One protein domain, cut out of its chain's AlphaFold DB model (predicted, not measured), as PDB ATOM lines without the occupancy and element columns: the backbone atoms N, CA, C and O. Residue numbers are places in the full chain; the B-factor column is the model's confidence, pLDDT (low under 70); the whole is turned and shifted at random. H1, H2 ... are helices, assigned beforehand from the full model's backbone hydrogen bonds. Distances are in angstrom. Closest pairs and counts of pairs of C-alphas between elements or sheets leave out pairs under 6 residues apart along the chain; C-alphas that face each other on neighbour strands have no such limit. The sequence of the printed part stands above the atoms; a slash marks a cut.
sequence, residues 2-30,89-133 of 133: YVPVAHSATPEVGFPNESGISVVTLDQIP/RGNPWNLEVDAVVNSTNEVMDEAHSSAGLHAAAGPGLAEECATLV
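AT A GLANCE: This is residues 2 to 30 and 89 to 133 of the 133 residues of an uncharacterized protein of Arachis hypogaea (UniProt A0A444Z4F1). There is little regular structure here: a long tail, of which residues 2 to 13 and 15 to 20 stick out, makes much of the length and leads into a body of loops, with two short helices, H1 then H2, toward the end far from the tail. The 74 printed residues have no named strand; the class is all helix, with 12 residues in named elements. The whole is extended, radius of gyration of the C-alphas 17.6 A, spanning 59 by 28 by 21 A.

HOW THE PARTS SIT: Past the tail, look at residues 24 to 25, paired parallel with residues 95 to 96. Farther on, H1, residues 117 to 121, and H2, residues 123 to 129, are close but not clearly touching; their closest C-alphas, of His 118 and Leu 125, are 6.6 A apart. Every O i to N i+4 pair in H1 and H2 is within hydrogen-bond range.

IN THESE COORDINATES: Find C-alpha 117 at (211.082, 213.042, 218.138), where H1 begins its 6.1 A. H2 runs 10.2 A to C-alpha 129 at (220.683, 204.914, 221.152).

THE WHOLE: The C-alphas farthest apart, of Tyr 2 and Thr 131, are 61.5 A apart. Residues 31 to 88 are not printed; C-alphas 30 and 89 are 11.5 A apart across the cut. The link H1 to H2 is tight. Model confidence is under 70 at residues 2 to 21.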
ATOM      1  N   TYR A   2     186.922 248.832 205.757       31.52
ATOM      2  CA  TYR A   2     187.750 247.627 205.684       31.52
ATOM      3  C   TYR A   2     187.505 246.973 204.322       31.52
ATOM      4  O   TYR A   2     186.348 246.765 203.957       31.52
ATOM      5  N   VAL A   3     188.566 246.709 203.562       41.25
ATOM      6  CA  VAL A   3     188.492 246.004 202.275       41.25
ATOM      7  C   VAL A   3     188.884 244.547 202.537       41.25
ATOM      8  O   VAL A   3     189.978 244.325 203.053       41.25
ATOM      9  N   PRO A   4     188.039 243.545 202.231       36.19
ATOM     10  CA  PRO A   4     188.424 242.148 202.378       36.19
ATOM     11  C   PRO A   4     189.339 241.738 201.219       36.19
ATOM     12  O   PRO A   4     188.990 241.925 200.053       36.19
ATOM     13  N   VAL A   5     190.491 241.153 201.541       40.94
ATOM     14  CA  VAL A   5     191.341 240.449 200.572       40.94
ATOM     15  C   VAL A   5     190.705 239.092 200.266       40.94
ATOM     16  O   VAL A   5     190.292 238.365 201.169       40.94
ATOM     17  N   ALA A   6     190.591 238.773 198.978       37.97
ATOM     18  CA  ALA A   6     190.077 237.500 198.496       37.97
ATOM     19  C   ALA A   6     191.063 236.368 198.822       37.97
ATOM     20  O   ALA A   6     192.236 236.435 198.460       37.97
ATOM     21  N   HIS A   7     190.576 235.318 199.479       35.38
ATOM     22  CA  HIS A   7     191.316 234.072 199.655       35.38
ATOM     23  C   HIS A   7     191.265 233.298 198.332       35.38
ATOM     24  O   HIS A   7     190.216 232.770 197.960       35.38
ATOM     25  N   SER A   8     192.376 233.263 197.595       37.12
ATOM     26  CA  SER A   8     192.538 232.359 196.457       37.12
ATOM     27  C   SER A   8     192.713 230.926 196.956       37.12
ATOM     28  O   SER A   8     193.438 230.676 197.918       37.12
ATOM     29  N   ALA A   9     192.001 230.015 196.300       35.19
ATOM     30  CA  ALA A   9     191.783 228.635 196.696       35.19
ATOM     31  C   ALA A   9     193.076 227.830 196.901       35.19
ATOM     32  O   ALA A   9     193.962 227.800 196.048       35.19
ATOM     33  N   THR A  10     193.118 227.136 198.033       38.72
ATOM     34  CA  THR A  10     193.981 225.994 198.336       38.72
ATOM     35  C   THR A  10     193.831 224.918 197.254       38.72
ATOM     36  O   THR A  10     192.694 224.550 196.945       38.72
ATOM     37  N   PRO A  11     194.919 224.356 196.698       38.25
ATOM     38  CA  PRO A  11     194.815 223.080 196.010       38.25
ATOM     39  C   PRO A  11     194.557 221.994 197.065       38.25
ATOM     40  O   PRO A  11     195.213 221.961 198.107       38.25
ATOM     41  N   GLU A  12     193.559 221.149 196.814       49.91
ATOM     42  CA  GLU A  12     193.273 219.954 197.607       49.91
ATOM     43  C   GLU A  12     194.537 219.100 197.742       49.91
ATOM     44  O   GLU A  12     195.031 218.539 196.763       49.91
ATOM     45  N   VAL A  13     195.050 218.985 198.965       45.03
ATOM     46  CA  VAL A  13     196.112 218.044 199.313       45.03
ATOM     47  C   VAL A  13     195.552 217.075 200.341       45.03
ATOM     48  O   VAL A  13     195.213 217.480 201.447       45.03
ATOM     49  N   GLY A  14     195.480 215.806 199.929       42.00
ATOM     50  CA  GLY A  14     195.670 214.626 200.772       42.00
ATOM     51  C   GLY A  14     194.649 214.386 201.880       42.00
ATOM     52  O   GLY A  14     194.576 215.111 202.864       42.00
ATOM     53  N   PHE A  15     193.915 213.281 201.765       36.81
ATOM     54  CA  PHE A  15     193.109 212.725 202.849       36.81
ATOM     55  C   PHE A  15     193.923 212.608 204.154       36.81
ATOM     56  O   PHE A  15     195.065 212.146 204.112       36.81
ATOM     57  N   PRO A  16     193.354 212.985 205.314       38.41
ATOM     58  CA  PRO A  16     193.995 212.744 206.593       38.41
ATOM     59  C   PRO A  16     193.932 211.248 206.893       38.41
ATOM     60  O   PRO A  16     192.866 210.686 207.144       38.41
ATOM     61  N   ASN A  17     195.090 210.600 206.876       40.72
ATOM     62  CA  ASN A  17     195.254 209.292 207.489       40.72
ATOM     63  C   ASN A  17     194.949 209.461 208.992       40.72
ATOM     64  O   ASN A  17     195.337 210.470 209.580       40.72
ATOM     65  N   GLU A  18     194.238 208.515 209.615       41.88
ATOM     66  CA  GLU A  18     193.710 208.563 210.998       41.88
ATOM     67  C   GLU A  18     194.786 208.547 212.114       41.88
ATOM     68  O   GLU A  18     194.600 208.036 213.215       41.88
ATOM     69  N   SER A  19     195.945 209.131 211.855       48.31
ATOM     70  CA  SER A  19     197.015 209.417 212.801       48.31
ATOM     71  C   SER A  19     197.466 210.828 212.446       48.31
ATOM     72  O   SER A  19     197.985 211.015 211.354       48.31
ATOM     73  N   GLY A  20     197.197 211.825 213.296       57.22
ATOM     74  CA  GLY A  20     197.327 213.269 213.010       57.22
ATOM     75  C   GLY A  20     198.746 213.800 212.732       57.22
ATOM     76  O   GLY A  20     199.068 214.924 213.109       57.22
ATOM     77  N   ILE A  21     199.598 212.999 212.103       61.88
ATOM     78  CA  ILE A  21     200.957 213.303 211.691       61.88
ATOM     79  C   ILE A  21     200.887 213.685 210.210       61.88
ATOM     80  O   ILE A  21     200.812 212.839 209.323       61.88
ATOM     81  N   SER A  22     200.843 214.988 209.943       82.94
ATOM     82  CA  SER A  22     200.941 215.515 208.582       82.94
ATOM     83  C   SER A  22     202.388 215.379 208.112       82.94
ATOM     84  O   SER A  22     203.267 216.047 208.654       82.94
ATOM     85  N   VAL A  23     202.619 214.496 207.139       91.31
ATOM     86  CA  VAL A  23     203.913 214.323 206.462       91.31
ATOM     87  C   VAL A  23     204.092 215.431 205.422       91.31
ATOM     88  O   VAL A  23     203.152 215.759 204.696       91.31
ATOM     89  N   VAL A  24     205.289 216.012 205.358       94.31
ATOM     90  CA  VAL A  24     205.648 217.124 204.471       94.31
ATOM     91  C   VAL A  24     206.805 216.699 203.572       94.31
ATOM     92  O   VAL A  24     207.866 216.325 204.063       94.31
ATOM     93  N   THR A  25     206.618 216.788 202.255       94.69
ATOM     94  CA  THR A  25     207.652 216.460 201.258       94.69
ATOM     95  C   THR A  25     208.398 217.710 200.793       94.69
ATOM     96  O   THR A  25     207.859 218.817 200.852       94.69
ATOM     97  N   LEU A  26     209.631 217.555 200.295       93.69
ATOM     98  CA  LEU A  26     210.438 218.691 199.818       93.69
ATOM     99  C   LEU A  26     209.787 219.452 198.654       93.69
ATOM    100  O   LEU A  26     209.961 220.662 198.558       93.69
ATOM    101  N   ASP A  27     208.990 218.782 197.818       92.81
ATOM    102  CA  ASP A  27     208.266 219.425 196.709       92.81
ATOM    103  C   ASP A  27     207.221 220.451 197.183       92.81
ATOM    104  O   ASP A  27     206.798 221.313 196.414       92.81
ATOM    105  N   GLN A  28     206.797 220.373 198.449       93.19
ATOM    106  CA  GLN A  28     205.856 221.317 199.061       93.19
ATOM    107  C   GLN A  28     206.551 222.559 199.635       93.19
ATOM    108  O   GLN A  28     205.876 223.500 200.057       93.19
ATOM    109  N   ILE A  29     207.886 222.570 199.690       93.75
ATOM    110  CA  ILE A  29     208.679 223.623 200.321       93.75
ATOM    111  C   ILE A  29     209.407 224.413 199.224       93.75
ATOM    112  O   ILE A  29     210.131 223.820 198.424       93.75
ATOM    113  N   PRO A  30     209.272 225.751 199.173       94.12
ATOM    114  CA  PRO A  30     209.996 226.550 198.194       94.12
ATOM    115  C   PRO A  30     211.508 226.459 198.430       94.12
ATOM    116  O   PRO A  30     211.986 226.557 199.565       94.12
ATOM    117  N   ARG A  89     209.470 226.112 208.212       93.94
ATOM    118  CA  ARG A  89     209.033 226.186 209.605       93.94
ATOM    119  C   ARG A  89     208.041 225.064 209.890       93.94
ATOM    120  O   ARG A  89     206.933 225.076 209.366       93.94
ATOM    121  N   GLY A  90     208.414 224.167 210.794       92.38
ATOM    122  CA  GLY A  90     207.566 223.078 211.267       92.38
ATOM    123  C   GLY A  90     208.342 222.111 212.158       92.38
ATOM    124  O   GLY A  90     209.443 222.426 212.609       92.38
ATOM    125  N   ASN A  91     207.753 220.945 212.419       92.69
ATOM    126  CA  ASN A  91     208.384 219.885 213.203       92.69
ATOM    127  C   ASN A  91     209.290 219.029 212.302       92.69
ATOM    128  O   ASN A  91     208.767 218.414 211.374       92.69
ATOM    129  N   PRO A  92     210.605 218.926 212.558       92.81
ATOM    130  CA  PRO A  92     211.530 218.234 211.656       92.81
ATOM    131  C   PRO A  92     211.171 216.768 211.374       92.81
ATOM    132  O   PRO A  92     211.337 216.313 210.253       92.81
ATOM    133  N   TRP A  93     210.612 216.046 212.350       92.31
ATOM    134  CA  TRP A  93     210.173 214.648 212.198       92.31
ATOM    135  C   TRP A  93     208.927 214.455 211.323       92.31
ATOM    136  O   TRP A  93     208.541 213.322 211.058       92.31
ATOM    137  N   ASN A  94     208.294 215.537 210.867       93.44
ATOM    138  CA  ASN A  94     207.235 215.468 209.863       93.44
ATOM    139  C   ASN A  94     207.785 215.567 208.429       93.44
ATOM    140  O   ASN A  94     207.015 215.391 207.488       93.44
ATOM    141  N   LEU A  95     209.072 215.890 208.246       94.75
ATOM    142  CA  LEU A  95     209.689 215.983 206.925       94.75
ATOM    143  C   LEU A  95     210.027 214.595 206.383       94.75
ATOM    144  O   LEU A  95     210.723 213.817 207.032       94.75
ATOM    145  N   GLU A  96     209.593 214.323 205.158       95.25
ATOM    146  CA  GLU A  96     210.032 213.162 204.388       95.25
ATOM    147  C   GLU A  96     211.386 213.475 203.739       95.25
ATOM    148  O   GLU A  96     211.470 214.044 202.649       95.25
ATOM    149  N   VAL A  97     212.454 213.163 204.472       95.50
ATOM    150  CA  VAL A  97     213.855 213.365 204.085       95.50
ATOM    151  C   VAL A  97     214.696 212.178 204.545       95.50
ATOM    152  O   VAL A  97     214.294 211.436 205.439       95.50
ATOM    153  N   ASP A  98     215.890 212.021 203.974       96.62
ATOM    154  CA  ASP A  98     216.783 210.897 204.296       96.62
ATOM    155  C   ASP A  98     217.223 210.878 205.767       96.62
ATOM    156  O   ASP A  98     217.434 209.815 206.349       96.62
ATOM    157  N   ALA A  99     217.396 212.058 206.368       95.31
ATOM    158  CA  ALA A  99     217.817 212.192 207.753       95.31
ATOM    159  C   ALA A  99     217.299 213.488 208.381       95.31
ATOM    160  O   ALA A  99     217.295 214.553 207.760       95.31
ATOM    161  N   VAL A 100     216.943 213.394 209.660       93.69
ATOM    162  CA  VAL A 100     216.629 214.533 210.522       93.69
ATOM    163  C   VAL A 100     217.674 214.591 211.628       93.69
ATOM    164  O   VAL A 100     217.977 213.584 212.266       93.69
ATOM    165  N   VAL A 101     218.234 215.775 211.865       93.75
ATOM    166  CA  VAL A 101     219.243 215.978 212.910       93.75
ATOM    167  C   VAL A 101     218.557 216.266 214.246       93.75
ATOM    168  O   VAL A 101     217.729 217.170 214.341       93.75
ATOM    169  N   ASN A 102     218.939 215.526 215.287       91.88
ATOM    170  CA  ASN A 102     218.520 215.772 216.664       91.88
ATOM    171  C   ASN A 102     219.609 216.545 217.413       91.88
ATOM    172  O   ASN A 102     220.760 216.117 217.453       91.88
ATOM    173  N   SER A 103     219.239 217.653 218.047       91.19
ATOM    174  CA  SER A 103     220.095 218.277 219.058       91.19
ATOM    175  C   SER A 103     219.855 217.569 220.392       91.19
ATOM    176  O   SER A 103     218.743 217.618 220.910       91.19
ATOM    177  N   THR A 104     220.873 216.885 220.913       91.56
ATOM    178  CA  THR A 104     220.816 216.100 222.160       91.56
ATOM    179  C   THR A 104     222.125 216.233 222.951       91.56
ATOM    180  O   THR A 104     222.997 217.016 222.570       91.56
ATOM    181  N   ASN A 105     222.252 215.504 224.061       90.44
ATOM    182  CA  ASN A 105     223.439 215.446 224.917       90.44
ATOM    183  C   ASN A 105     224.363 214.255 224.566       90.44
ATOM    184  O   ASN A 105     224.063 213.443 223.693       90.44
ATOM    185  N   GLU A 106     225.488 214.127 225.273       91.75
ATOM    186  CA  GLU A 106     226.494 213.071 225.074       91.75
ATOM    187  C   GLU A 106     225.993 211.661 225.423       91.75
ATOM    188  O   GLU A 106     226.609 210.676 225.028       91.75
ATOM    189  N   VAL A 107     224.893 211.563 226.172       88.25
ATOM    190  CA  VAL A 107     224.297 210.298 226.631       88.25
ATOM    191  C   VAL A 107     223.128 209.874 225.724       88.25
ATOM    192  O   VAL A 107     222.560 208.804 225.912       88.25
ATOM    193  N   MET A 108     222.773 210.694 224.724       86.75
ATOM    194  CA  MET A 108     221.720 210.438 223.731       86.75
ATOM    195  C   MET A 108     220.349 210.071 224.333       86.75
ATOM    196  O   MET A 108     219.572 209.324 223.732       86.75
ATOM    197  N   ASP A 109     220.030 210.603 225.514       86.50
ATOM    198  CA  ASP A 109     218.780 210.289 226.206       86.50
ATOM    199  C   ASP A 109     217.559 211.029 225.618       86.50
ATOM    200  O   ASP A 109     217.665 212.040 224.913       86.50
ATOM    201  N   GLU A 110     216.360 210.512 225.899       86.81
ATOM    202  CA  GLU A 110     215.103 211.141 225.474       86.81
ATOM    203  C   GLU A 110     214.843 212.468 226.203       86.81
ATOM    204  O   GLU A 110     214.319 213.407 225.604       86.81
ATOM    205  N   ALA A 111     215.231 212.570 227.478       86.62
ATOM    206  CA  ALA A 111     214.914 213.711 228.334       86.62
ATOM    207  C   ALA A 111     215.521 215.034 227.833       86.62
ATOM    208  O   ALA A 111     214.940 216.096 228.060       86.62
ATOM    209  N   HIS A 112     216.659 214.967 227.140       85.44
ATOM    210  CA  HIS A 112     217.366 216.113 226.564       85.44
ATOM    211  C   HIS A 112     217.309 216.150 225.032       85.44
ATOM    212  O   HIS A 112     217.963 216.987 224.410       85.44
ATOM    213  N   SER A 113     216.527 215.259 224.421       86.56
ATOM    214  CA  SER A 113     216.267 215.262 222.984       86.56
ATOM    215  C   SER A 113     215.145 216.235 222.612       86.56
ATOM    216  O   SER A 113     214.381 216.718 223.451       86.56
ATOM    217  N   SER A 114     215.009 216.500 221.310       84.69
ATOM    218  CA  SER A 114     213.907 217.314 220.790       84.69
ATOM    219  C   SER A 114     212.548 216.697 221.148       84.69
ATOM    220  O   SER A 114     212.264 215.544 220.810       84.69
ATOM    221  N   ALA A 115     211.696 217.474 221.825       83.69
ATOM    222  CA  ALA A 115     210.404 217.006 222.318       83.69
ATOM    223  C   ALA A 115     209.515 216.503 221.172       83.69
ATOM    224  O   ALA A 115     209.188 217.260 220.264       83.69
ATOM    225  N   GLY A 116     209.096 215.240 221.241       87.62
ATOM    226  CA  GLY A 116     208.238 214.610 220.233       87.62
ATOM    227  C   GLY A 116     208.978 213.764 219.193       87.62
ATOM    228  O   GLY A 116     208.328 212.947 218.550       87.62
ATOM    229  N   LEU A 117     210.309 213.864 219.077       91.44
ATOM    230  CA  LEU A 117     211.082 213.042 218.138       91.44
ATOM    231  C   LEU A 117     211.021 211.550 218.492       91.44
ATOM    232  O   LEU A 117     210.678 210.736 217.642       91.44
ATOM    233  N   HIS A 118     211.304 211.195 219.750       91.62
ATOM    234  CA  HIS A 118     211.228 209.803 220.225       91.62
ATOM    235  C   HIS A 118     209.806 209.242 220.115       91.62
ATOM    236  O   HIS A 118     209.618 208.106 219.690       91.62
ATOM    237  N   ALA A 119     208.793 210.069 220.386       91.44
ATOM    238  CA  ALA A 119     207.395 209.691 220.193       91.44
ATOM    239  C   ALA A 119     207.044 209.440 218.712       91.44
ATOM    240  O   ALA A 119     206.255 208.544 218.424       91.44
ATOM    241  N   ALA A 120     207.623 210.209 217.782       91.31
ATOM    242  CA  ALA A 120     207.404 210.054 216.345       91.31
ATOM    243  C   ALA A 120     208.170 208.859 215.748       91.31
ATOM    244  O   ALA A 120     207.631 208.160 214.896       91.31
ATOM    245  N   ALA A 121     209.401 208.608 216.202       91.88
ATOM    246  CA  ALA A 121     210.235 207.495 215.742       91.88
ATOM    247  C   ALA A 121     209.837 206.142 216.363       91.88
ATOM    248  O   ALA A 121     210.065 205.088 215.770       91.88
ATOM    249  N   GLY A 122     209.226 206.168 217.551       91.88
ATOM    250  CA  GLY A 122     208.878 204.980 218.321       91.88
ATOM    251  C   GLY A 122     210.029 204.465 219.200       91.88
ATOM    252  O   GLY A 122     211.147 204.983 219.159       91.88
ATOM    253  N   PRO A 123     209.773 203.420 220.011       91.94
ATOM    254  CA  PRO A 123     210.707 202.955 221.043       91.94
ATOM    255  C   PRO A 123     212.031 202.407 220.493       91.94
ATOM    256  O   PRO A 123     213.038 202.452 221.195       91.94
ATOM    257  N   GLY A 124     212.057 201.945 219.237       93.44
ATOM    258  CA  GLY A 124     213.272 201.423 218.603       93.44
ATOM    259  C   GLY A 124     214.409 202.447 218.534       93.44
ATOM    260  O   GLY A 124     215.570 202.060 218.629       93.44
ATOM    261  N   LEU A 125     214.089 203.747 218.460       92.88
ATOM    262  CA  LEU A 125     215.101 204.805 218.503       92.88
ATOM    263  C   LEU A 125     215.854 204.806 219.841       92.88
ATOM    264  O   LEU A 125     217.078 204.873 219.863       92.88
ATOM    265  N   ALA A 126     215.133 204.707 220.959       90.94
ATOM    266  CA  ALA A 126     215.741 204.686 222.286       90.94
ATOM    267  C   ALA A 126     216.564 203.407 222.518       90.94
ATOM    268  O   ALA A 126     217.632 203.462 223.129       90.94
ATOM    269  N   GLU A 127     216.089 202.267 222.006       93.06
ATOM    270  CA  GLU A 127     216.814 200.993 222.057       93.06
ATOM    271  C   GLU A 127     218.138 201.060 221.285       93.06
ATOM    272  O   GLU A 127     219.164 200.620 221.802       93.06
ATOM    273  N   GLU A 128     218.138 201.646 220.085       93.38
ATOM    274  CA  GLU A 128     219.349 201.819 219.281       93.38
ATOM    275  C   GLU A 128     220.327 202.798 219.939       93.38
ATOM    276  O   GLU A 128     221.508 202.470 220.075       93.38
ATOM    277  N   CYS A 129     219.849 203.949 220.430       92.25
ATOM    278  CA  CYS A 129     220.683 204.914 221.152       92.25
ATOM    279  C   CYS A 129     221.415 204.264 222.333       92.25
ATOM    280  O   CYS A 129     222.601 204.510 222.520       92.25
ATOM    281  N   ALA A 130     220.753 203.376 223.083       89.81
ATOM    282  CA  ALA A 130     221.360 202.680 224.218       89.81
ATOM    283  C   ALA A 130     222.528 201.747 223.835       89.81
ATOM    284  O   ALA A 130     223.295 201.352 224.711       89.81
ATOM    285  N   THR A 131     222.686 201.388 222.556       92.44
ATOM    286  CA  THR A 131     223.821 200.578 222.070       92.44
ATOM    287  C   THR A 131     225.065 201.400 221.729       92.44
ATOM    288  O   THR A 131     226.136 200.825 221.530       92.44
ATOM    289  N   LEU A 132     224.928 202.727 221.639       86.88
ATOM    290  CA  LEU A 132     225.968 203.642 221.162       86.88
ATOM    291  C   LEU A 132     226.717 204.365 222.293       86.88
ATOM    292  O   LEU A 132     227.668 205.094 222.003       86.88
ATOM    293  N   VAL A 133     226.301 204.167 223.549       71.31
ATOM    294  CA  VAL A 133     226.858 204.815 224.752       71.31
ATOM    295  C   VAL A 133     227.806 203.888 225.510       71.31
ATOM    296  O   VAL A 133     227.499 202.680 225.625       71.31
TER     297      VAL A 133